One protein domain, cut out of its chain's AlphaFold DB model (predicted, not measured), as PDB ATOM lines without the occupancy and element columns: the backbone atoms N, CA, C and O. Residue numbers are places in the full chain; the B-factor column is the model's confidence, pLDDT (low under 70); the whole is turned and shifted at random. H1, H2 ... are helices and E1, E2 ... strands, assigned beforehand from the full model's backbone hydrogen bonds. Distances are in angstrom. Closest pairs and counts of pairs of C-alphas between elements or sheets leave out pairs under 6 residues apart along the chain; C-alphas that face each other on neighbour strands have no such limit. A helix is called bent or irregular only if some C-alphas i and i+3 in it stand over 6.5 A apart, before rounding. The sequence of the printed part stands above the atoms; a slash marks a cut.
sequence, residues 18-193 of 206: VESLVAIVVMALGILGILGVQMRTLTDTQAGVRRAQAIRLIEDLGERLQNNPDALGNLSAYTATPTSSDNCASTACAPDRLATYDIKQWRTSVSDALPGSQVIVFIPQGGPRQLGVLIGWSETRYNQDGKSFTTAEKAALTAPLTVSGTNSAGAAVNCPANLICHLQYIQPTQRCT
ATOM      1  N   VAL A  18      43.078  91.629  34.505       88.88
ATOM      2  CA  VAL A  18      43.658  91.261  33.202       88.88
ATOM      3  C   VAL A  18      44.192  89.830  33.240       88.88
ATOM      4  O   VAL A  18      43.948  89.063  32.317       88.88
ATOM      5  N   GLU A  19      44.855  89.445  34.330       91.31
ATOM      6  CA  GLU A  19      45.363  88.084  34.533       91.31
ATOM      7  C   GLU A  19      44.237  87.042  34.531       91.31
ATOM      8  O   GLU A  19      44.330  86.022  33.850       91.31
ATOM      9  N   SER A  20      43.128  87.341  35.213       93.25
ATOM     10  CA  SER A  20      41.954  86.464  35.251       93.25
ATOM     11  C   SER A  20      41.284  86.340  33.877       93.25
ATOM     12  O   SER A  20      40.874  85.249  33.487       93.25
ATOM     13  N   LEU A  21      41.213  87.431  33.106       92.94
ATOM     14  CA  LEU A  21      40.657  87.418  31.750       92.94
ATOM     15  C   LEU A  21      41.518  86.573  30.804       92.94
ATOM     16  O   LEU A  21      40.986  85.749  30.063       92.94
ATOM     17  N   VAL A  22      42.845  86.714  30.877       95.25
ATOM     18  CA  VAL A  22      43.776  85.880  30.103       95.25
ATOM     19  C   VAL A  22      43.662  84.411  30.514       95.25
ATOM     20  O   VAL A  22      43.585  83.550  29.640       95.25
ATOM     21  N   ALA A  23      43.574  84.108  31.813       95.75
ATOM     22  CA  ALA A  23      43.407  82.739  32.300       95.75
ATOM     23  C   ALA A  23      42.118  82.087  31.773       95.75
ATOM     24  O   ALA A  23      42.157  80.954  31.294       95.75
ATOM     25  N   ILE A  24      40.992  82.811  31.788       95.38
ATOM     26  CA  ILE A  24      39.716  82.330  31.237       95.38
ATOM     27  C   ILE A  24      39.828  82.094  29.726       95.38
ATOM     28  O   ILE A  24      39.349  81.072  29.240       95.38
ATOM     29  N   VAL A  25      40.484  82.989  28.979       96.94
ATOM     30  CA  VAL A  25      40.688  82.823  27.530       96.94
ATOM     31  C   VAL A  25      41.528  81.582  27.230       96.94
ATOM     32  O   VAL A  25      41.138  80.765  26.399       96.94
ATOM     33  N   VAL A  26      42.651  81.396  27.927       96.69
ATOM     34  CA  VAL A  26      43.514  80.217  27.749       96.69
ATOM     35  C   VAL A  26      42.764  78.933  28.115       96.69
ATOM     36  O   VAL A  26      42.827  77.953  27.375       96.69
ATOM     37  N   MET A  27      42.001  78.942  29.212       96.50
ATOM     38  CA  MET A  27      41.174  77.806  29.622       96.50
ATOM     39  C   MET A  27      40.091  77.486  28.584       96.50
ATOM     40  O   MET A  27      39.903  76.320  28.238       96.50
ATOM     41  N   ALA A  28      39.416  78.502  28.041       96.25
ATOM     42  CA  ALA A  28      38.404  78.330  27.004       96.25
ATOM     43  C   ALA A  28      38.998  77.713  25.727       96.25
ATOM     44  O   ALA A  28      38.436  76.756  25.194       96.25
ATOM     45  N   LEU A  29      40.164  78.191  25.274       96.25
ATOM     46  CA  LEU A  29      40.885  77.604  24.137       96.25
ATOM     47  C   LEU A  29      41.305  76.152  24.415       96.25
ATOM     48  O   LEU A  29      41.171  75.298  23.538       96.25
ATOM     49  N   GLY A  30      41.748  75.854  25.639       96.50
ATOM     50  CA  GLY A  30      42.078  74.494  26.067       96.50
ATOM     51  C   GLY A  30      40.881  73.540  25.993       96.50
ATOM     52  O   GLY A  30      40.994  72.451  25.429       96.50
ATOM     53  N   ILE A  31      39.716  73.958  26.494       96.06
ATOM     54  CA  ILE A  31      38.483  73.153  26.453       96.06
ATOM     55  C   ILE A  31      38.017  72.936  25.008       96.06
ATOM     56  O   ILE A  31      37.684  71.810  24.642       96.06
ATOM     57  N   LEU A  32      38.038  73.978  24.167       92.81
ATOM     58  CA  LEU A  32      37.687  73.861  22.747       92.81
ATOM     59  C   LEU A  32      38.603  72.871  22.011       92.81
ATOM     60  O   LEU A  32      38.119  72.064  21.215       92.81
ATOM     61  N   GLY A  33      39.902  72.875  22.324       91.94
ATOM     62  CA  GLY A  33      40.854  71.900  21.791       91.94
ATOM     63  C   GLY A  33      40.501  70.457  22.168       91.94
ATOM     64  O   GLY A  33      40.467  69.581  21.303       91.94
ATOM     65  N   ILE A  34      40.171  70.209  23.439       93.69
ATOM     66  CA  ILE A  34      39.788  68.874  23.930       93.69
ATOM     67  C   ILE A  34      38.493  68.390  23.265       93.69
ATOM     68  O   ILE A  34      38.426  67.239  22.832       93.69
ATOM     69  N   LEU A  35      37.483  69.253  23.142       90.25
ATOM     70  CA  LEU A  35      36.218  68.911  22.483       90.25
ATOM     71  C   LEU A  35      36.426  68.510  21.017       90.25
ATOM     72  O   LEU A  35      35.828  67.537  20.555       90.25
ATOM     73  N   GLY A  36      37.313  69.207  20.298       85.44
ATOM     74  CA  GLY A  36      37.682  68.848  18.927       85.44
ATOM     75  C   GLY A  36      38.270  67.437  18.823       85.44
ATOM     76  O   GLY A  36      37.856  66.649  17.970       85.44
ATOM     77  N   VAL A  37      39.180  67.084  19.736       86.81
ATOM     78  CA  VAL A  37      39.757  65.731  19.800       86.81
ATOM     79  C   VAL A  37      38.688  64.693  20.147       86.81
ATOM     80  O   VAL A  37      38.621  63.657  19.491       86.81
ATOM     81  N   GLN A  38      37.814  64.970  21.119       84.94
ATOM     82  CA  GLN A  38      36.745  64.048  21.516       84.94
ATOM     83  C   GLN A  38      35.795  63.721  20.357       84.94
ATOM     84  O   GLN A  38      35.464  62.553  20.156       84.94
ATOM     85  N   MET A  39      35.400  64.713  19.553       83.12
ATOM     86  CA  MET A  39      34.545  64.481  18.381       83.12
ATOM     87  C   MET A  39      35.214  63.575  17.345       83.12
ATOM     88  O   MET A  39      34.582  62.648  16.837       83.12
ATOM     89  N   ARG A  40      36.505  63.793  17.070       80.31
ATOM     90  CA  ARG A  40      37.264  62.934  16.155       80.31
ATOM     91  C   ARG A  40      37.356  61.498  16.674       80.31
ATOM     92  O   ARG A  40      37.066  60.556  15.937       80.31
ATOM     93  N   THR A  41      37.673  61.328  17.957       82.25
ATOM     94  CA  THR A  41      37.729  60.009  18.599       82.25
ATOM     95  C   THR A  41      36.390  59.279  18.513       82.25
ATOM     96  O   THR A  41      36.366  58.079  18.244       82.25
ATOM     97  N   LEU A  42      35.264  59.980  18.684       81.62
ATOM     98  CA  LEU A  42      33.933  59.385  18.527       81.62
ATOM     99  C   LEU A  42      33.707  58.851  17.108       81.62
ATOM    100  O   LEU A  42      33.226  57.728  16.954       81.62
ATOM    101  N   THR A  43      34.080  59.613  16.073       79.88
ATOM    102  CA  THR A  43      33.939  59.156  14.680       79.88
ATOM    103  C   THR A  43      34.806  57.934  14.372       79.88
ATOM    104  O   THR A  43      34.315  56.979  13.768       79.88
ATOM    105  N   ASP A  44      36.049  57.911  14.858       78.81
ATOM    106  CA  ASP A  44      36.963  56.778  14.661       78.81
ATOM    107  C   ASP A  44      36.479  55.531  15.422       78.81
ATOM    108  O   ASP A  44      36.517  54.410  14.905       78.81
ATOM    109  N   THR A  45      35.928  55.726  16.624       83.56
ATOM    110  CA  THR A  45      35.336  54.648  17.430       83.56
ATOM    111  C   THR A  45      34.147  54.015  16.709       83.56
ATOM    112  O   THR A  45      34.049  52.790  16.653       83.56
ATOM    113  N   GLN A  46      33.261  54.814  16.101       83.62
ATOM    114  CA  GLN A  46      32.118  54.283  15.349       83.62
ATOM    115  C   GLN A  46      32.545  53.421  14.151       83.62
ATOM    116  O   GLN A  46      31.936  52.376  13.911       83.62
ATOM    117  N   ALA A  47      33.597  53.813  13.426       81.81
ATOM    118  CA  ALA A  47      34.144  53.001  12.335       81.81
ATOM    119  C   ALA A  47      34.663  51.645  12.851       81.81
ATOM    120  O   ALA A  47      34.336  50.590  12.298       81.81
ATOM    121  N   GLY A  48      35.390  51.652  13.975       86.00
ATOM    122  CA  GLY A  48      35.839  50.429  14.647       86.00
ATOM    123  C   GLY A  48      34.686  49.514  15.072       86.00
ATOM    124  O   GLY A  48      34.746  48.303  14.853       86.00
ATOM    125  N   VAL A  49      33.603  50.085  15.611       90.06
ATOM    126  CA  VAL A  49      32.403  49.333  16.016       90.06
ATOM    127  C   VAL A  49      31.744  48.634  14.826       90.06
ATOM    128  O   VAL A  49      31.441  47.448  14.939       90.06
ATOM    129  N   ARG A  50      31.566  49.309  13.680       90.06
ATOM    130  CA  ARG A  50      30.961  48.690  12.481       90.06
ATOM    131  C   ARG A  50      31.799  47.534  11.948       90.06
ATOM    132  O   ARG A  50      31.261  46.478  11.625       90.06
ATOM    133  N   ARG A  51      33.125  47.695  11.925       91.06
ATOM    134  CA  ARG A  51      34.037  46.613  11.538       91.06
ATOM    135  C   ARG A  51      33.950  45.425  12.496       91.06
ATOM    136  O   ARG A  51      33.894  44.286  12.044       91.06
ATOM    137  N   ALA A  52      33.908  45.680  13.801       94.00
ATOM    138  CA  ALA A  52      33.743  44.629  14.801       94.00
ATOM    139  C   ALA A  52      32.379  43.928  14.687       94.00
ATOM    140  O   ALA A  52      32.306  42.716  14.855       94.00
ATOM    141  N   GLN A  53      31.305  44.661  14.372       95.00
ATOM    142  CA  GLN A  53      29.995  44.072  14.078       95.00
ATOM    143  C   GLN A  53      30.056  43.152  12.857       95.00
ATOM    144  O   GLN A  53      29.574  42.030  12.939       95.00
ATOM    145  N   ALA A  54      30.693  43.581  11.762       95.12
ATOM    146  CA  ALA A  54      30.861  42.741  10.579       95.12
ATOM    147  C   ALA A  54      31.622  41.444  10.899       95.12
ATOM    148  O   ALA A  54      31.173  40.376  10.505       95.12
ATOM    149  N   ILE A  55      32.721  41.515  11.661       95.69
ATOM    150  CA  ILE A  55      33.487  40.326  12.079       95.69
ATOM    151  C   ILE A  55      32.615  39.374  12.905       95.69
ATOM    152  O   ILE A  55      32.506  38.204  12.558       95.69
ATOM    153  N   ARG A  56      31.922  39.885  13.932       97.06
ATOM    154  CA  ARG A  56      31.023  39.072  14.771       97.06
ATOM    155  C   ARG A  56      29.908  38.412  13.968       97.06
ATOM    156  O   ARG A  56      29.530  37.287  14.259       97.06
ATOM    157  N   LEU A  57      29.376  39.098  12.957       97.81
ATOM    158  CA  LEU A  57      28.374  38.520  12.063       97.81
ATOM    159  C   LEU A  57      28.969  37.382  11.225       97.81
ATOM    160  O   LEU A  57      28.297  36.381  11.009       97.81
ATOM    161  N   ILE A  58      30.211  37.494  10.752       97.44
ATOM    162  CA  ILE A  58      30.862  36.381  10.046       97.44
ATOM    163  C   ILE A  58      31.117  35.203  11.000       97.44
ATOM    164  O   ILE A  58      30.901  34.054  10.614       97.44
ATOM    165  N   GLU A  59      31.514  35.476  12.243       96.81
ATOM    166  CA  GLU A  59      31.673  34.459  13.291       96.81
ATOM    167  C   GLU A  59      30.343  33.749  13.607       96.81
ATOM    168  O   GLU A  59      30.328  32.521  13.621       96.81
ATOM    169  N   ASP A  60      29.223  34.476  13.724       97.06
ATOM    170  CA  ASP A  60      27.874  33.894  13.894       97.06
ATOM    171  C   ASP A  60      27.525  32.920  12.757       97.06
ATOM    172  O   ASP A  60      27.026  31.821  13.000       97.06
ATOM    173  N   LEU A  61      27.852  33.263  11.504       96.56
ATOM    174  CA  LEU A  61      27.676  32.321  10.396       96.56
ATOM    175  C   LEU A  61      28.565  31.084  10.572       96.56
ATOM    176  O   LEU A  61      28.115  29.967  10.327       96.56
ATOM    177  N   GLY A  62      29.807  31.261  11.020       95.94
ATOM    178  CA  GLY A  62      30.713  30.153  11.315       95.94
ATOM    179  C   GLY A  62      30.166  29.201  12.376       95.94
ATOM    180  O   GLY A  62      30.206  27.984  12.183       95.94
ATOM    181  N   GLU A  63      29.587  29.738  13.447       95.00
ATOM    182  CA  GLU A  63      28.932  28.956  14.498       95.00
ATOM    183  C   GLU A  63      27.726  28.177  13.955       95.00
ATOM    184  O   GLU A  63      27.583  26.983  14.230       95.00
ATOM    185  N   ARG A  64      26.901  28.796  13.101       94.44
ATOM    186  CA  ARG A  64      25.788  28.107  12.416       94.44
ATOM    187  C   ARG A  64      26.274  26.960  11.534       94.44
ATOM    188  O   ARG A  64      25.727  25.862  11.606       94.44
ATOM    189  N   LEU A  65      27.335  27.174  10.750       93.88
ATOM    190  CA  LEU A  65      27.945  26.098   9.962       93.88
ATOM    191  C   LEU A  65      28.467  24.966  10.853       93.88
ATOM    192  O   LEU A  65      28.359  23.802  10.483       93.88
ATOM    193  N   GLN A  66      29.025  25.280  12.020       91.88
ATOM    194  CA  GLN A  66      29.552  24.270  12.936       91.88
ATOM    195  C   GLN A  66      28.456  23.464  13.652       91.88
ATOM    196  O   GLN A  66      28.686  22.304  14.014       91.88
ATOM    197  N   ASN A  67      27.277  24.063  13.823       91.50
ATOM    198  CA  ASN A  67      26.088  23.422  14.380       91.50
ATOM    199  C   ASN A  67      25.330  22.568  13.356       91.50
ATOM    200  O   ASN A  67      24.592  21.667  13.751       91.50
ATOM    201  N   ASN A  68      25.521  22.807  12.057       91.94
ATOM    202  CA  ASN A  68      24.937  21.978  11.015       91.94
ATOM    203  C   ASN A  68      25.725  20.651  10.866       91.94
ATOM    204  O   ASN A  68      26.900  20.675  10.483       91.94
ATOM    205  N   PRO A  69      25.094  19.483  11.107       89.62
ATOM    206  CA  PRO A  69      25.752  18.174  11.058       89.62
ATOM    207  C   PRO A  69      26.477  17.860   9.738       89.62
ATOM    208  O   PRO A  69      27.519  17.203   9.754       89.62
ATOM    209  N   ASP A  70      25.953  18.352   8.610       90.00
ATOM    210  CA  ASP A  70      26.520  18.169   7.268       90.00
ATOM    211  C   ASP A  70      26.633  19.511   6.515       90.00
ATOM    212  O   ASP A  70      26.292  19.633   5.337       90.00
ATOM    213  N   ALA A  71      27.119  20.557   7.195       91.38
ATOM    214  CA  ALA A  71      27.342  21.867   6.568       91.38
ATOM    215  C   ALA A  71      28.236  21.782   5.324       91.38
ATOM    216  O   ALA A  71      28.025  22.510   4.355       91.38
ATOM    217  N   LEU A  72      29.237  20.897   5.344       91.06
ATOM    218  CA  LEU A  72      30.157  20.745   4.227       91.06
ATOM    219  C   LEU A  72      29.475  20.159   2.983       91.06
ATOM    220  O   LEU A  72      29.698  20.667   1.886       91.06
ATOM    221  N   GLY A  73      28.637  19.127   3.144       89.44
ATOM    222  CA  GLY A  73      27.846  18.572   2.043       89.44
ATOM    223  C   GLY A  73      26.855  19.582   1.458       89.44
ATOM    224  O   GLY A  73      26.554  19.539   0.268       89.44
ATOM    225  N   ASN A  74      26.430  20.555   2.270       90.50
ATOM    226  CA  ASN A  74      25.418  21.557   1.931       90.50
ATOM    227  C   ASN A  74      25.988  22.971   1.705       90.50
ATOM    228  O   ASN A  74      25.251  23.956   1.738       90.50
ATOM    229  N   LEU A  75      27.292  23.102   1.432       91.44
ATOM    230  CA  LEU A  75      27.978  24.389   1.231       91.44
ATOM    231  C   LEU A  75      27.307  25.294   0.181       91.44
ATOM    232  O   LEU A  75      27.242  26.512   0.351       91.44
ATOM    233  N   SER A  76      26.782  24.709  -0.898       91.50
ATOM    234  CA  SER A  76      26.106  25.449  -1.971       91.50
ATOM    235  C   SER A  76      24.856  26.189  -1.484       91.50
ATOM    236  O   SER A  76      24.596  27.302  -1.950       91.50
ATOM    237  N   ALA A  77      24.135  25.643  -0.498       92.44
ATOM    238  CA  ALA A  77      22.948  26.268   0.083       92.44
ATOM    239  C   ALA A  77      23.272  27.609   0.764       92.44
ATOM    240  O   ALA A  77      22.471  28.539   0.691       92.44
ATOM    241  N   TYR A  78      24.468  27.751   1.347       93.38
ATOM    242  CA  TYR A  78      24.923  29.001   1.969       93.38
ATOM    243  C   TYR A  78      25.307  30.083   0.943       93.38
ATOM    244  O   TYR A  78      25.284  31.274   1.254       93.38
ATOM    245  N   THR A  79      25.649  29.697  -0.289       92.50
ATOM    246  CA  THR A  79      25.992  30.651  -1.362       92.50
ATOM    247  C   THR A  79      24.772  31.177  -2.121       92.50
ATOM    248  O   THR A  79      24.841  32.235  -2.746       92.50
ATOM    249  N   ALA A  80      23.651  30.458  -2.059       85.19
ATOM    250  CA  ALA A  80      22.436  30.795  -2.785       85.19
ATOM    251  C   ALA A  80      21.671  31.973  -2.154       85.19
ATOM    252  O   ALA A  80      21.870  32.353  -0.995       85.19
ATOM    253  N   THR A  81      20.750  32.552  -2.926       83.50
ATOM    254  CA  THR A  81      19.758  33.489  -2.390       83.50
ATOM    255  C   THR A  81      18.853  32.746  -1.399       83.50
ATOM    256  O   THR A  81      18.354  31.674  -1.742       83.50
ATOM    257  N   PRO A  82      18.606  33.276  -0.187       83.50
ATOM    258  CA  PRO A  82      17.825  32.555   0.810       83.50
ATOM    259  C   PRO A  82      16.354  32.460   0.409       83.50
ATOM    260  O   PRO A  82      15.702  33.478   0.189       83.50
ATOM    261  N   THR A  83      15.816  31.243   0.378       78.44
ATOM    262  CA  THR A  83      14.415  30.970   0.004       78.44
ATOM    263  C   THR A  83      13.660  30.122   1.029       78.44
ATOM    264  O   THR A  83      12.514  29.753   0.785       78.44
ATOM    265  N   SER A  84      14.253  29.818   2.190       83.00
ATOM    266  CA  SER A  84      13.638  28.901   3.159       83.00
ATOM    267  C   SER A  84      12.325  29.440   3.741       83.00
ATOM    268  O   SER A  84      12.240  30.593   4.182       83.00
ATOM    269  N   SER A  85      11.306  28.583   3.766       84.06
ATOM    270  CA  SER A  85      10.034  28.777   4.471       84.06
ATOM    271  C   SER A  85       9.964  28.001   5.789       84.06
ATOM    272  O   SER A  85       8.959  28.095   6.487       84.06
ATOM    273  N   ASP A  86      10.990  27.212   6.114       88.00
ATOM    274  CA  ASP A  86      10.978  26.361   7.303       88.00
ATOM    275  C   ASP A  86      11.217  27.173   8.574       88.00
ATOM    276  O   ASP A  86      11.794  28.263   8.545       88.00
ATOM    277  N   ASN A  87      10.811  26.607   9.709       88.31
ATOM    278  CA  ASN A  87      11.160  27.114  11.028       88.31
ATOM    279  C   ASN A  87      11.984  26.068  11.786       88.31
ATOM    280  O   ASN A  87      11.463  25.318  12.617       88.31
ATOM    281  N   CYS A  88      13.285  26.041  11.499       90.38
ATOM    282  CA  CYS A  88      14.210  25.096  12.120       90.38
ATOM    283  C   CYS A  88      14.498  25.395  13.603       90.38
ATOM    284  O   CYS A  88      15.215  24.636  14.249       90.38
ATOM    285  N   ALA A  89      13.949  26.487  14.156       88.12
ATOM    286  CA  ALA A  89      14.052  26.800  15.580       88.12
ATOM    287  C   ALA A  89      13.009  26.053  16.427       88.12
ATOM    288  O   ALA A  89      13.284  25.707  17.572       88.12
ATOM    289  N   SER A  90      11.815  25.800  15.881       89.12
ATOM    290  CA  SER A  90      10.742  25.077  16.581       89.12
ATOM    291  C   SER A  90      10.613  23.616  16.158       89.12
ATOM    292  O   SER A  90      10.007  22.816  16.867       89.12
ATOM    293  N   THR A  91      11.130  23.262  14.982       89.56
ATOM    294  CA  THR A  91      10.999  21.928  14.395       89.56
ATOM    295  C   THR A  91      12.353  21.474  13.882       89.56
ATOM    296  O   THR A  91      13.040  22.230  13.206       89.56
ATOM    297  N   ALA A  92      12.746  20.239  14.193       87.44
ATOM    298  CA  ALA A  92      14.007  19.696  13.710       87.44
ATOM    299  C   ALA A  92      14.023  19.661  12.172       87.44
ATOM    300  O   ALA A  92      13.117  19.109  11.546       87.44
ATOM    301  N   CYS A  93      15.060  20.246  11.576       90.50
ATOM    302  CA  CYS A  93      15.276  20.255  10.134       90.50
ATOM    303  C   CYS A  93      16.354  19.253   9.735       90.50
ATOM    304  O   CYS A  93      17.334  19.057  10.453       90.50
ATOM    305  N   ALA A  94      16.201  18.676   8.543       89.31
ATOM    306  CA  ALA A  94      17.307  18.006   7.877       89.31
ATOM    307  C   ALA A  94      18.430  19.024   7.553       89.31
ATOM    308  O   ALA A  94      18.134  20.210   7.361       89.31
ATOM    309  N   PRO A  95      19.709  18.609   7.509       89.19
ATOM    310  CA  PRO A  95      20.854  19.513   7.315       89.19
ATOM    311  C   PRO A  95      20.825  20.431   6.091       89.19
ATOM    312  O   PRO A  95      21.305  21.564   6.166       89.19
ATOM    313  N   ASP A  96      20.229  19.990   4.988       89.38
ATOM    314  CA  ASP A  96      20.014  20.791   3.781       89.38
ATOM    315  C   ASP A  96      19.018  21.938   4.034       89.38
ATOM    316  O   ASP A  96      19.281  23.101   3.711       89.38
ATOM    317  N   ARG A  97      17.892  21.635   4.695       91.94
ATOM    318  CA  ARG A  97      16.871  22.623   5.073       91.94
ATOM    319  C   ARG A  97      17.401  23.579   6.136       91.94
ATOM    320  O   ARG A  97      17.203  24.789   6.009       91.94
ATOM    321  N   LEU A  98      18.157  23.064   7.110       92.31
ATOM    322  CA  LEU A  98      18.830  23.865   8.132       92.31
ATOM    323  C   LEU A  98      19.796  24.879   7.503       92.31
ATOM    324  O   LEU A  98      19.731  26.053   7.847       92.31
ATOM    325  N   ALA A  99      20.606  24.478   6.514       92.81
ATOM    326  CA  ALA A  99      21.512  25.395   5.818       92.81
ATOM    327  C   ALA A  99      20.771  26.567   5.147       92.81
ATOM    328  O   ALA A  99      21.167  27.726   5.293       92.81
ATOM    329  N   THR A 100      19.663  26.286   4.447       94.50
ATOM    330  CA  THR A 100      18.853  27.338   3.803       94.50
ATOM    331  C   THR A 100      18.127  28.242   4.805       94.50
ATOM    332  O   THR A 100      17.908  29.424   4.525       94.50
ATOM    333  N   TYR A 101      17.759  27.710   5.971       94.44
ATOM    334  CA  TYR A 101      17.186  28.478   7.072       94.44
ATOM    335  C   TYR A 101      18.236  29.386   7.723       94.44
ATOM    336  O   TYR A 101      18.001  30.585   7.877       94.44
ATOM    337  N   ASP A 102      19.416  28.848   8.035       94.62
ATOM    338  CA  ASP A 102      20.503  29.575   8.686       94.62
ATOM    339  C   ASP A 102      20.985  30.750   7.848       94.62
ATOM    340  O   ASP A 102      21.086  31.861   8.365       94.62
ATOM    341  N   ILE A 103      21.225  30.550   6.547       95.44
ATOM    342  CA  ILE A 103      21.668  31.649   5.679       95.44
ATOM    343  C   ILE A 103      20.606  32.751   5.564       95.44
ATOM    344  O   ILE A 103      20.949  33.928   5.450       95.44
ATOM    345  N   LYS A 104      19.314  32.398   5.632       95.25
ATOM    346  CA  LYS A 104      18.218  33.374   5.652       95.25
ATOM    347  C   LYS A 104      18.243  34.188   6.940       95.25
ATOM    348  O   LYS A 104      18.265  35.412   6.868       95.25
ATOM    349  N   GLN A 105      18.255  33.515   8.090       94.88
ATOM    350  CA  GLN A 105      18.270  34.170   9.399       94.88
ATOM    351  C   GLN A 105      19.500  35.056   9.558       94.88
ATOM    352  O   GLN A 105      19.380  36.223   9.914       94.88
ATOM    353  N   TRP A 106      20.668  34.531   9.198       96.12
ATOM    354  CA  TRP A 106      21.918  35.267   9.256       96.12
ATOM    355  C   TRP A 106      21.888  36.530   8.387       96.12
ATOM    356  O   TRP A 106      22.237  37.606   8.865       96.12
ATOM    357  N   ARG A 107      21.416  36.456   7.133       95.38
ATOM    358  CA  ARG A 107      21.310  37.655   6.281       95.38
ATOM    359  C   ARG A 107      20.332  38.690   6.837       95.38
ATOM    360  O   ARG A 107      20.604  39.881   6.699       95.38
ATOM    361  N   THR A 108      19.246  38.261   7.482       94.56
ATOM    362  CA  THR A 108      18.355  39.169   8.221       94.56
ATOM    363  C   THR A 108      19.115  39.854   9.355       94.56
ATOM    364  O   THR A 108      19.147  41.080   9.403       94.56
ATOM    365  N   SER A 109      19.834  39.096  10.191       95.88
ATOM    366  CA  SER A 109      20.648  39.654  11.277       95.88
ATOM    367  C   SER A 109      21.724  40.626  10.781       95.88
ATOM    368  O   SER A 109      21.957  41.653  11.414       95.88
ATOM    369  N   VAL A 110      22.350  40.354   9.629       96.44
ATOM    370  CA  VAL A 110      23.304  41.284   9.005       96.44
ATOM    371  C   VAL A 110      22.615  42.575   8.562       96.44
ATOM    372  O   VAL A 110      23.144  43.656   8.813       96.44
ATOM    373  N   SER A 111      21.439  42.485   7.934       94.44
ATOM    374  CA  SER A 111      20.671  43.660   7.507       94.44
ATOM    375  C   SER A 111      20.220  44.519   8.692       94.44
ATOM    376  O   SER A 111      20.253  45.747   8.600       94.44
ATOM    377  N   ASP A 112      19.833  43.888   9.801       95.25
ATOM    378  CA  ASP A 112      19.390  44.575  11.016       95.25
ATOM    379  C   ASP A 112      20.561  45.251  11.746       95.25
ATOM    380  O   ASP A 112      20.452  46.396  12.189       95.25
ATOM    381  N   ALA A 113      21.706  44.568  11.851       93.94
ATOM    382  CA  ALA A 113      22.889  45.091  12.533       93.94
ATOM    383  C   ALA A 113      23.662  46.127  11.700       93.94
ATOM    384  O   ALA A 113      24.229  47.068  12.259       93.94
ATOM    385  N   LEU A 114      23.696  45.967  10.373       92.94
ATOM    386  CA  LEU A 114      24.386  46.851   9.434       92.94
ATOM    387  C   LEU A 114      23.440  47.253   8.286       92.94
ATOM    388  O   LEU A 114      23.513  46.683   7.189       92.94
ATOM    389  N   PRO A 115      22.581  48.267   8.494       91.50
ATOM    390  CA  PRO A 115      21.671  48.747   7.460       91.50
ATOM    391  C   PRO A 115      22.410  49.213   6.200       91.50
ATOM    392  O   PRO A 115      23.386  49.966   6.266       91.50
ATOM    393  N   GLY A 116      21.934  48.771   5.034       89.50
ATOM    394  CA  GLY A 116      22.558  49.077   3.742       89.50
ATOM    395  C   GLY A 116      23.872  48.332   3.481       89.50
ATOM    396  O   GLY A 116      24.605  48.702   2.561       89.50
ATOM    397  N   SER A 117      24.190  47.306   4.277       92.94
ATOM    398  CA  SER A 117      25.302  46.402   3.989       92.94
ATOM    399  C   SER A 117      25.036  45.542   2.753       92.94
ATOM    400  O   SER A 117      23.897  45.286   2.359       92.94
ATOM    401  N   GLN A 118      26.117  45.091   2.123       93.12
ATOM    402  CA  GLN A 118      26.085  44.117   1.041       93.12
ATOM    403  C   GLN A 118      26.892  42.894   1.441       93.12
ATOM    404  O   GLN A 118      27.963  43.013   2.032       93.12
ATOM    405  N   VAL A 119      26.372  41.715   1.114       94.31
ATOM    406  CA  VAL A 119      26.915  40.452   1.608       94.31
ATOM    407  C   VAL A 119      27.079  39.464   0.470       94.31
ATOM    408  O   VAL A 119      26.099  39.086  -0.180       94.31
ATOM    409  N   ILE A 120      28.305  38.987   0.285       94.31
ATOM    410  CA  ILE A 120      28.653  37.978  -0.709       94.31
ATOM    411  C   ILE A 120      29.183  36.752   0.025       94.31
ATOM    412  O   ILE A 120      30.137  36.840   0.792       94.31
ATOM    413  N   VAL A 121      28.558  35.605  -0.222       95.50
ATOM    414  CA  VAL A 121      28.975  34.310   0.318       95.50
ATOM    415  C   VAL A 121      29.311  33.418  -0.863       95.50
ATOM    416  O   VAL A 121      28.502  33.287  -1.781       95.50
ATOM    417  N   PHE A 122      30.509  32.845  -0.879       95.50
ATOM    418  CA  PHE A 122      31.013  32.090  -2.022       95.50
ATOM    419  C   PHE A 122      31.936  30.956  -1.583       95.50
ATOM    420  O   PHE A 122      32.569  31.019  -0.536       95.50
ATOM    421  N   ILE A 123      32.058  29.925  -2.411       95.81
ATOM    422  CA  ILE A 123      33.092  28.899  -2.245       95.81
ATOM    423  C   ILE A 123      34.345  29.402  -2.974       95.81
ATOM    424  O   ILE A 123      34.223  29.757  -4.150       95.81
ATOM    425  N   PRO A 124      35.526  29.486  -2.335       95.81
ATOM    426  CA  PRO A 124      36.726  30.005  -2.975       95.81
ATOM    427  C   PRO A 124      37.344  29.023  -3.974       95.81
ATOM    428  O   PRO A 124      37.288  27.801  -3.811       95.81
ATOM    429  N   GLN A 125      38.006  29.569  -4.994       94.62
ATOM    430  CA  GLN A 125      38.818  28.789  -5.924       94.62
ATOM    431  C   GLN A 125      39.968  28.099  -5.175       94.62
ATOM    432  O   GLN A 125      40.686  28.735  -4.410       94.62
ATOM    433  N   GLY A 126      40.152  26.794  -5.391       90.88
ATOM    434  CA  GLY A 126      41.192  26.010  -4.709       90.88
ATOM    435  C   GLY A 126      40.895  25.680  -3.239       90.88
ATOM    436  O   GLY A 126      41.643  24.918  -2.634       90.88
ATOM    437  N   GLY A 127      39.785  26.178  -2.681       90.75
ATOM    438  CA  GLY A 127      39.324  25.884  -1.322       90.75
ATOM    439  C   GLY A 127      37.884  25.364  -1.297       90.75
ATOM    440  O   GLY A 127      37.034  25.990  -0.672       90.75
ATOM    441  N   PRO A 128      37.569  24.212  -1.926       89.00
ATOM    442  CA  PRO A 128      36.191  23.709  -2.031       89.00
ATOM    443  C   PRO A 128      35.563  23.339  -0.679       89.00
ATOM    444  O   PRO A 128      34.357  23.147  -0.589       89.00
ATOM    445  N   ARG A 129      36.386  23.228   0.371       92.12
ATOM    446  CA  ARG A 129      35.978  22.968   1.757       92.12
ATOM    447  C   ARG A 129      36.045  24.222   2.631       92.12
ATOM    448  O   ARG A 129      36.250  24.125   3.835       92.12
ATOM    449  N   GLN A 130      35.972  25.396   2.020       94.12
ATOM    450  CA  GLN A 130      35.950  26.680   2.704       94.12
ATOM    451  C   GLN A 130      34.760  27.489   2.202       94.12
ATOM    452  O   GLN A 130      34.279  27.296   1.086       94.12
ATOM    453  N   LEU A 131      34.303  28.416   3.032       95.44
ATOM    454  CA  LEU A 131      33.296  29.398   2.674       95.44
ATOM    455  C   LEU A 131      33.907  30.788   2.841       95.44
ATOM    456  O   LEU A 131      34.313  31.166   3.936       95.44
ATOM    457  N   GLY A 132      34.018  31.533   1.747       95.69
ATOM    458  CA  GLY A 132      34.372  32.944   1.759       95.69
ATOM    459  C   GLY A 132      33.142  33.786   2.070       95.69
ATOM    460  O   GLY A 132      32.112  33.657   1.407       95.69
ATOM    461  N   VAL A 133      33.257  34.654   3.069       96.31
ATOM    462  CA  VAL A 133      32.195  35.567   3.489       96.31
ATOM    463  C   VAL A 133      32.729  36.987   3.419       96.31
ATOM    464  O   VAL A 133      33.667  37.343   4.130       96.31
ATOM    465  N   LEU A 134      32.139  37.790   2.540       95.44
ATOM    466  CA  LEU A 134      32.446  39.202   2.371       95.44
ATOM    467  C   LEU A 134      31.251  40.026   2.832       95.44
ATOM    468  O   LEU A 134      30.164  39.914   2.263       95.44
ATOM    469  N   ILE A 135      31.464  40.879   3.831       95.44
ATOM    470  CA  ILE A 135      30.483  41.875   4.271       95.44
ATOM    471  C   ILE A 135      31.042  43.256   3.952       95.44
ATOM    472  O   ILE A 135      32.129  43.606   4.407       95.44
ATOM    473  N   GLY A 136      30.297  44.028   3.167       93.19
ATOM    474  CA  GLY A 136      30.558  45.428   2.863       93.19
ATOM    475  C   GLY A 136      29.567  46.339   3.573       93.19
ATOM    476  O   GLY A 136      28.367  46.086   3.534       93.19
ATOM    477  N   TRP A 137      30.040  47.418   4.190       91.81
ATOM    478  CA  TRP A 137      29.198  48.446   4.808       91.81
ATOM    479  C   TRP A 137      29.644  49.843   4.388       91.81
ATOM    480  O   TRP A 137      30.785  50.074   3.980       91.81
ATOM    481  N   SER A 138      28.722  50.800   4.474       86.62
ATOM    482  CA  SER A 138      29.048  52.201   4.228       86.62
ATOM    483  C   SER A 138      29.664  52.822   5.481       86.62
ATOM    484  O   SER A 138      29.228  52.568   6.607       86.62
ATOM    485  N   GLU A 139      30.669  53.674   5.302       80.56
ATOM    486  CA  GLU A 139      31.135  54.584   6.348       80.56
ATOM    487  C   GLU A 139      30.872  56.029   5.935       80.56
ATOM    488  O   GLU A 139      31.101  56.449   4.789       80.56
ATOM    489  N   THR A 140      30.393  56.811   6.897       75.94
ATOM    490  CA  THR A 140      30.335  58.263   6.770       75.94
ATOM    491  C   THR A 140      31.624  58.810   7.346       75.94
ATOM    492  O   THR A 140      31.890  58.665   8.535       75.94
ATOM    493  N   ARG A 141      32.436  59.415   6.486       75.44
ATOM    494  CA  ARG A 141      33.657  60.112   6.876       75.44
ATOM    495  C   ARG A 141      33.462  61.596   6.594       75.44
ATOM    496  O   ARG A 141      32.787  61.941   5.618       75.44
ATOM    497  N   TYR A 142      34.094  62.441   7.399       77.00
ATOM    498  CA  TYR A 142      34.113  63.891   7.215       77.00
ATOM    499  C   TYR A 142      35.539  64.360   6.920       77.00
ATOM    500  O   TYR A 142      36.492  63.859   7.519       77.00
ATOM    501  N   ASN A 143      35.686  65.284   5.974       76.31
ATOM    502  CA  ASN A 143      36.962  65.897   5.632       76.31
ATOM    503  C   ASN A 143      37.404  66.901   6.721       76.31
ATOM    504  O   ASN A 143      36.705  67.112   7.715       76.31
ATOM    505  N   GLN A 144      38.572  67.526   6.541       73.94
ATOM    506  CA  GLN A 144      39.114  68.494   7.509       73.94
ATOM    507  C   GLN A 144      38.234  69.746   7.675       73.94
ATOM    508  O   GLN A 144      38.290  70.389   8.719       73.94
ATOM    509  N   ASP A 145      37.369  70.031   6.699       79.12
ATOM    510  CA  ASP A 145      36.405  71.135   6.720       79.12
ATOM    511  C   ASP A 145      35.036  70.725   7.301       79.12
ATOM    512  O   ASP A 145      34.069  71.484   7.217       79.12
ATOM    513  N   GLY A 146      34.905  69.503   7.833       73.38
ATOM    514  CA  GLY A 146      33.652  68.978   8.386       73.38
ATOM    515  C   GLY A 146      32.600  68.587   7.341       73.38
ATOM    516  O   GLY A 146      31.464  68.271   7.697       73.38
ATOM    517  N   LYS A 147      32.943  68.573   6.048       81.56
ATOM    518  CA  LYS A 147      32.055  68.120   4.966       81.56
ATOM    519  C   LYS A 147      32.145  66.610   4.798       81.56
ATOM    520  O   LYS A 147      33.217  66.025   4.924       81.56
ATOM    521  N   SER A 148      31.026  65.961   4.484       81.75
ATOM    522  CA  SER A 148      31.038  64.535   4.139       81.75
ATOM    523  C   SER A 148      31.876  64.295   2.884       81.75
ATOM    524  O   SER A 148      31.714  65.013   1.898       81.75
ATOM    525  N   PHE A 149      32.732  63.274   2.910       80.56
ATOM    526  CA  PHE A 149      33.494  62.871   1.726       80.56
ATOM    527  C   PHE A 149      32.553  62.485   0.577       80.56
ATOM    528  O   PHE A 149      31.574  61.754   0.768       80.56
ATOM    529  N   THR A 150      32.889  62.943  -0.623       84.12
ATOM    530  CA  THR A 150      32.241  62.571  -1.881       84.12
ATOM    531  C   THR A 150      32.521  61.113  -2.241       84.12
ATOM    532  O   THR A 150      33.458  60.483  -1.750       84.12
ATOM    533  N   THR A 151      31.720  60.566  -3.151       79.94
ATOM    534  CA  THR A 151      31.882  59.209  -3.693       79.94
ATOM    535  C   THR A 151      33.282  58.974  -4.276       79.94
ATOM    536  O   THR A 151      33.888  57.939  -4.019       79.94
ATOM    537  N   ALA A 152      33.825  59.955  -5.008       81.94
ATOM    538  CA  ALA A 152      35.146  59.857  -5.629       81.94
ATOM    539  C   ALA A 152      36.278  59.839  -4.590       81.94
ATOM    540  O   ALA A 152      37.201  59.034  -4.695       81.94
ATOM    541  N   GLU A 153      36.187  60.673  -3.553       82.00
ATOM    542  CA  GLU A 153      37.179  60.672  -2.477       82.00
ATOM    543  C   GLU A 153      37.109  59.387  -1.647       82.00
ATOM    544  O   GLU A 153      38.145  58.821  -1.305       82.00
ATOM    545  N   LYS A 154      35.899  58.881  -1.363       77.31
ATOM    546  CA  LYS A 154      35.730  57.579  -0.702       77.31
ATOM    547  C   LYS A 154      36.367  56.461  -1.524       77.31
ATOM    548  O   LYS A 154      37.096  55.662  -0.950       77.31
ATOM    549  N   ALA A 155      36.147  56.441  -2.839       78.56
ATOM    550  CA  ALA A 155      36.753  55.461  -3.736       78.56
ATOM    551  C   ALA A 155      38.290  55.547  -3.753       78.56
ATOM    552  O   ALA A 155      38.959  54.519  -3.698       78.56
ATOM    553  N   ALA A 156      38.863  56.755  -3.763       80.75
ATOM    554  CA  ALA A 156      40.313  56.941  -3.686       80.75
ATOM    555  C   ALA A 156      40.897  56.458  -2.344       80.75
ATOM    556  O   ALA A 156      41.962  55.846  -2.314       80.75
ATOM    557  N   LEU A 157      40.184  56.690  -1.235       76.00
ATOM    558  CA  LEU A 157      40.594  56.248   0.101       76.00
ATOM    559  C   LEU A 157      40.493  54.729   0.291       76.00
ATOM    560  O   LEU A 157      41.283  54.162   1.046       76.00
ATOM    561  N   THR A 158      39.534  54.065  -0.360       74.62
ATOM    562  CA  THR A 158      39.353  52.609  -0.257       74.62
ATOM    563  C   THR A 158      40.091  51.815  -1.331       74.62
ATOM    564  O   THR A 158      40.243  50.608  -1.167       74.62
ATOM    565  N   ALA A 159      40.627  52.460  -2.372       75.88
ATOM    566  CA  ALA A 159      41.426  51.820  -3.418       75.88
ATOM    567  C   ALA A 159      42.571  50.908  -2.909       75.88
ATOM    568  O   ALA A 159      42.695  49.799  -3.419       75.88
ATOM    569  N   PRO A 160      43.387  51.278  -1.899       73.31
ATOM    570  CA  PRO A 160      44.416  50.372  -1.369       73.31
ATOM    571  C   PRO A 160      43.853  49.233  -0.499       73.31
ATOM    572  O   PRO A 160      44.578  48.308  -0.147       73.31
ATOM    573  N   LEU A 161      42.572  49.301  -0.129       68.88
ATOM    574  CA  LEU A 161      41.863  48.318   0.693       68.88
ATOM    575  C   LEU A 161      40.941  47.438  -0.158       68.88
ATOM    576  O   LEU A 161      39.988  46.864   0.369       68.88
ATOM    577  N   THR A 162      41.182  47.337  -1.470       71.50
ATOM    578  CA  THR A 162      40.412  46.452  -2.346       71.50
ATOM    579  C   THR A 162      40.625  45.009  -1.919       71.50
ATOM    580  O   THR A 162      41.636  44.379  -2.224       71.50
ATOM    581  N   VAL A 163      39.656  44.501  -1.171       77.12
ATOM    582  CA  VAL A 163      39.574  43.099  -0.806       77.12
ATOM    583  C   VAL A 163      38.960  42.350  -1.982       77.12
ATOM    584  O   VAL A 163      37.832  42.648  -2.391       77.12
ATOM    585  N   SER A 164      39.707  41.381  -2.503       83.06
ATOM    586  CA  SER A 164      39.299  40.540  -3.624       83.06
ATOM    587  C   SER A 164      39.511  39.067  -3.285       83.06
ATOM    588  O   SER A 164      40.549  38.682  -2.747       83.06
ATOM    589  N   GLY A 165      38.518  38.244  -3.608       87.56
ATOM    590  CA  GLY A 165      38.618  36.788  -3.652       87.56
ATOM    591  C   GLY A 165      38.297  36.272  -5.052       87.56
ATOM    592  O   GLY A 165      37.892  37.036  -5.925       87.56
ATOM    593  N   THR A 166      38.424  34.968  -5.258       93.75
ATOM    594  CA  THR A 166      37.982  34.302  -6.491       93.75
ATOM    595  C   THR A 166      37.065  33.160  -6.101       93.75
ATOM    596  O   THR A 166      37.419  32.364  -5.229       93.75
ATOM    597  N   ASN A 167      35.884  33.079  -6.708       94.12
ATOM    598  CA  ASN A 167      34.958  31.986  -6.440       94.12
ATOM    599  C   ASN A 167      35.355  30.703  -7.185       94.12
ATOM    600  O   ASN A 167      36.230  30.705  -8.047       94.12
ATOM    601  N   SER A 168      34.701  29.592  -6.864       93.56
ATOM    602  CA  SER A 168      34.963  28.273  -7.445       93.56
ATOM    603  C   SER A 168      34.774  28.206  -8.966       93.56
ATOM    604  O   SER A 168      35.331  27.310  -9.594       93.56
ATOM    605  N   ALA A 169      34.041  29.152  -9.558       93.06
ATOM    606  CA  ALA A 169      33.871  29.296 -11.004       93.06
ATOM    607  C   ALA A 169      34.947  30.186 -11.665       93.06
ATOM    608  O   ALA A 169      34.866  30.454 -12.861       93.06
ATOM    609  N   GLY A 170      35.934  30.673 -10.907       92.19
ATOM    610  CA  GLY A 170      36.993  31.555 -11.403       92.19
ATOM    611  C   GLY A 170      36.594  33.028 -11.528       92.19
ATOM    612  O   GLY A 170      37.384  33.832 -12.019       92.19
ATOM    613  N   ALA A 171      35.397  33.416 -11.078       92.75
ATOM    614  CA  ALA A 171      34.963  34.808 -11.102       92.75
ATOM    615  C   ALA A 171      35.492  35.576  -9.882       92.75
ATOM    616  O   ALA A 171      35.478  35.075  -8.752       92.75
ATOM    617  N   ALA A 172      35.930  36.815 -10.112       91.75
ATOM    618  CA  ALA A 172      36.394  37.699  -9.051       91.75
ATOM    619  C   ALA A 172      35.236  38.105  -8.127       91.75
ATOM    620  O   ALA A 172      34.175  38.539  -8.575       91.75
ATOM    621  N   VAL A 173      35.471  38.003  -6.823       92.56
ATOM    622  CA  VAL A 173      34.597  38.492  -5.761       92.56
ATOM    623  C   VAL A 173      35.234  39.746  -5.193       92.56
ATOM    624  O   VAL A 173      36.154  39.671  -4.381       92.56
ATOM    625  N   ASN A 174      34.762  40.900  -5.651       90.81
ATOM    626  CA  ASN A 174      35.299  42.199  -5.264       90.81
ATOM    627  C   ASN A 174      34.388  42.894  -4.256       90.81
ATOM    628  O   ASN A 174      33.166  42.746  -4.302       90.81
ATOM    629  N   CYS A 175      34.991  43.707  -3.389       89.00
ATOM    630  CA  CYS A 175      34.241  44.662  -2.584       89.00
ATOM    631  C   CYS A 175      33.409  45.592  -3.495       89.00
ATOM    632  O   CYS A 175      33.973  46.190  -4.420       89.00
ATOM    633  N   PRO A 176      32.088  45.725  -3.271       86.69
ATOM    634  CA  PRO A 176      31.251  46.620  -4.059       86.69
ATOM    635  C   PRO A 176      31.682  48.085  -3.937       86.69
ATOM    636  O   PRO A 176      32.234  48.514  -2.921       86.69
ATOM    637  N   ALA A 177      31.400  48.874  -4.975       82.62
ATOM    638  CA  ALA A 177      31.772  50.283  -5.003       82.62
ATOM    639  C   ALA A 177      31.186  51.056  -3.809       82.62
ATOM    640  O   ALA A 177      30.029  50.867  -3.433       82.62
ATOM    641  N   ASN A 178      31.975  51.987  -3.262       78.94
ATOM    642  CA  ASN A 178      31.602  52.889  -2.161       78.94
ATOM    643  C   ASN A 178      31.350  52.221  -0.802       78.94
ATOM    644  O   ASN A 178      30.825  52.872   0.105       78.94
ATOM    645  N   LEU A 179      31.744  50.958  -0.645       86.25
ATOM    646  CA  LEU A 179      31.721  50.255   0.630       86.25
ATOM    647  C   LEU A 179      33.138  50.007   1.138       86.25
ATOM    648  O   LEU A 179      34.114  49.999   0.387       86.25
ATOM    649  N   ILE A 180      33.228  49.793   2.442       87.19
ATOM    650  CA  ILE A 180      34.382  49.174   3.080       87.19
ATOM    651  C   ILE A 180      33.984  47.739   3.370       87.19
ATOM    652  O   ILE A 180      32.891  47.500   3.879       87.19
ATOM    653  N   CYS A 181      34.856  46.796   3.029       91.06
ATOM    654  CA  CYS A 181      34.555  45.382   3.157       91.06
ATOM    655  C   CYS A 181      35.515  44.661   4.091       91.06
ATOM    656  O   CYS A 181      36.693  45.002   4.207       91.06
ATOM    657  N   HIS A 182      35.001  43.602   4.701       92.50
ATOM    658  CA  HIS A 182      35.788  42.587   5.372       92.50
ATOM    659  C   HIS A 182      35.500  41.229   4.732       92.50
ATOM    660  O   HIS A 182      34.337  40.868   4.564       92.50
ATOM    661  N   LEU A 183      36.559  40.512   4.353       93.88
ATOM    662  CA  LEU A 183      36.502  39.149   3.831       93.88
ATOM    663  C   LEU A 183      37.182  38.222   4.823       93.88
ATOM    664  O   LEU A 183      38.329  38.458   5.206       93.88
ATOM    665  N   GLN A 184      36.494  37.146   5.169       95.12
ATOM    666  CA  GLN A 184      37.035  36.074   5.983       95.12
ATOM    667  C   GLN A 184      36.631  34.732   5.380       95.12
ATOM    668  O   GLN A 184      35.550  34.581   4.807       95.12
ATOM    669  N   TYR A 185      37.533  33.762   5.488       94.88
ATOM    670  CA  TYR A 185      37.296  32.389   5.068       94.88
ATOM    671  C   TYR A 185      37.001  31.537   6.297       94.88
ATOM    672  O   TYR A 185      37.790  31.501   7.239       94.88
ATOM    673  N   ILE A 186      35.867  30.848   6.271       95.06
ATOM    674  CA  ILE A 186      35.424  29.921   7.308       95.06
ATOM    675  C   ILE A 186      35.666  28.502   6.803       95.06
ATOM    676  O   ILE A 186      35.398  28.196   5.640       95.06
ATOM    677  N   GLN A 187      36.153  27.622   7.672       91.62
ATOM    678  CA  GLN A 187      36.241  26.193   7.384       91.62
ATOM    679  C   GLN A 187      35.057  25.479   8.047       91.62
ATOM    680  O   GLN A 187      35.025  25.392   9.274       91.62
ATOM    681  N   PRO A 188      34.076  24.975   7.278       87.69
ATOM    682  CA  PRO A 188      33.000  24.170   7.830       87.69
ATOM    683  C   PRO A 188      33.549  22.871   8.410       87.69
ATOM    684  O   PRO A 188      34.422  22.227   7.821       87.69
ATOM    685  N   THR A 189      32.977  22.433   9.524       77.38
ATOM    686  CA  THR A 189      33.206  21.085  10.042       77.38
ATOM    687  C   THR A 189      32.207  20.113   9.436       77.38
ATOM    688  O   THR A 189      31.022  20.413   9.348       77.38
ATOM    689  N   GLN A 190      32.674  18.927   9.057       77.75
ATOM    690  CA  GLN A 190      31.808  17.822   8.663       77.75
ATOM    691  C   GLN A 190      31.728  16.856   9.847       77.75
ATOM    692  O   GLN A 190      32.636  16.050  10.043       77.75
ATOM    693  N   ARG A 191      30.702  17.019  10.694       82.06
ATOM    694  CA  ARG A 191      30.504  16.170  11.883       82.06
ATOM    695  C   ARG A 191      29.849  14.844  11.527       82.06
ATOM    696  O   ARG A 191      30.144  13.842  12.163       82.06
ATOM    697  N   CYS A 192      28.997  14.844  10.509       83.94
ATOM    698  CA  CYS A 192      28.315  13.659  10.025       83.94
ATOM    699  C   CYS A 192      28.586  13.468   8.537       83.94
ATOM    700  O   CYS A 192      28.747  14.434   7.789       83.94
ATOM    701  N   THR A 193      28.657  12.215   8.104       81.44
ATOM    702  CA  THR A 193      28.856  11.857   6.701       81.44
ATOM    703  C   THR A 193      27.613  11.170   6.143       81.44
ATOM    704  O   THR A 193      26.948  10.424   6.867       81.44
TER     705      THR A 193
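This is residues 18 to 193 of the 206 residues of the protein "Type IV pilus modification protein PilV" of Alicycliphilus denitrificans (UniProt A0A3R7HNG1). One very long helix, H1, sticks far out with residues 18 to 39, while its later residues, with H3 beside them, cover one face of a small sheet, E1, E2 and E5. The short hairpin E3 and E4 lies over the sheet's opposite face, and H2 and H4 sit near its ends. The printed part has 176 residues, in the order H1 H2 H3 E1 E2 H4 E3 E4 E5; the sheet order E1, E2, E5 is antiparallel and the class mixed. It is loose, with a radius of gyration of the C-alphas of 22.4 A, and spans 85 by 38 by 25 A, the free arm making the length.

H1, residues 18 to 67, touches H3, residues 95 to 113, with its residues 53 to 65 alone, at a shallow tilt of 11 degrees, opposite ways; the closest C-alphas, of Leu 57 and Val 110, are 6.5 A apart. H1 and H3 form two layers, helices on one face of a sheet, with E1, residues 118 to 122, E2, residues 131 to 137, and E5, residues 180 to 186. H1's height over the sheet is 13.9 A. H2, residues 75 to 79, touches H3, closest at C-alphas 78 and 103, 5.6 A. N 120 and O 134 of the hairpin E1 and E2 are within hydrogen-bond range at 2.9 A, as are N 133 and O 184 of E2 and E5 at 2.9 A. H4, residues 151 to 161, only grazes the sheet. E3, residues 164 to 166, and E4, residues 172 to 174, form a hairpin, with N 165 and O 173 at 2.9 A. Every O i to N i+4 pair is within range in H1 and H3, 5 of 7 in H4, and 0 of 1 in H2, which has 2 of 2 O i to N i+3 pairs.

H1 runs 72.6 A from C-alpha 18 at (43.658, 91.261, 33.202), H3 26.2 A, E2 19.6 A and H4 15.4 A. H4 is irregular, with C-alphas 157 and 160 7.2 A apart. E5, 19.7 A long, ends at C-alpha 186, (35.424, 29.921, 7.308).

The C-alphas farthest apart, of Val 18 and Thr 193, are 85.0 A apart. The printed part has no cut; the links H2 to H3 and E2 to H4 are long. Mean pLDDT of the printed part is 89.1, with residue 161 under 70.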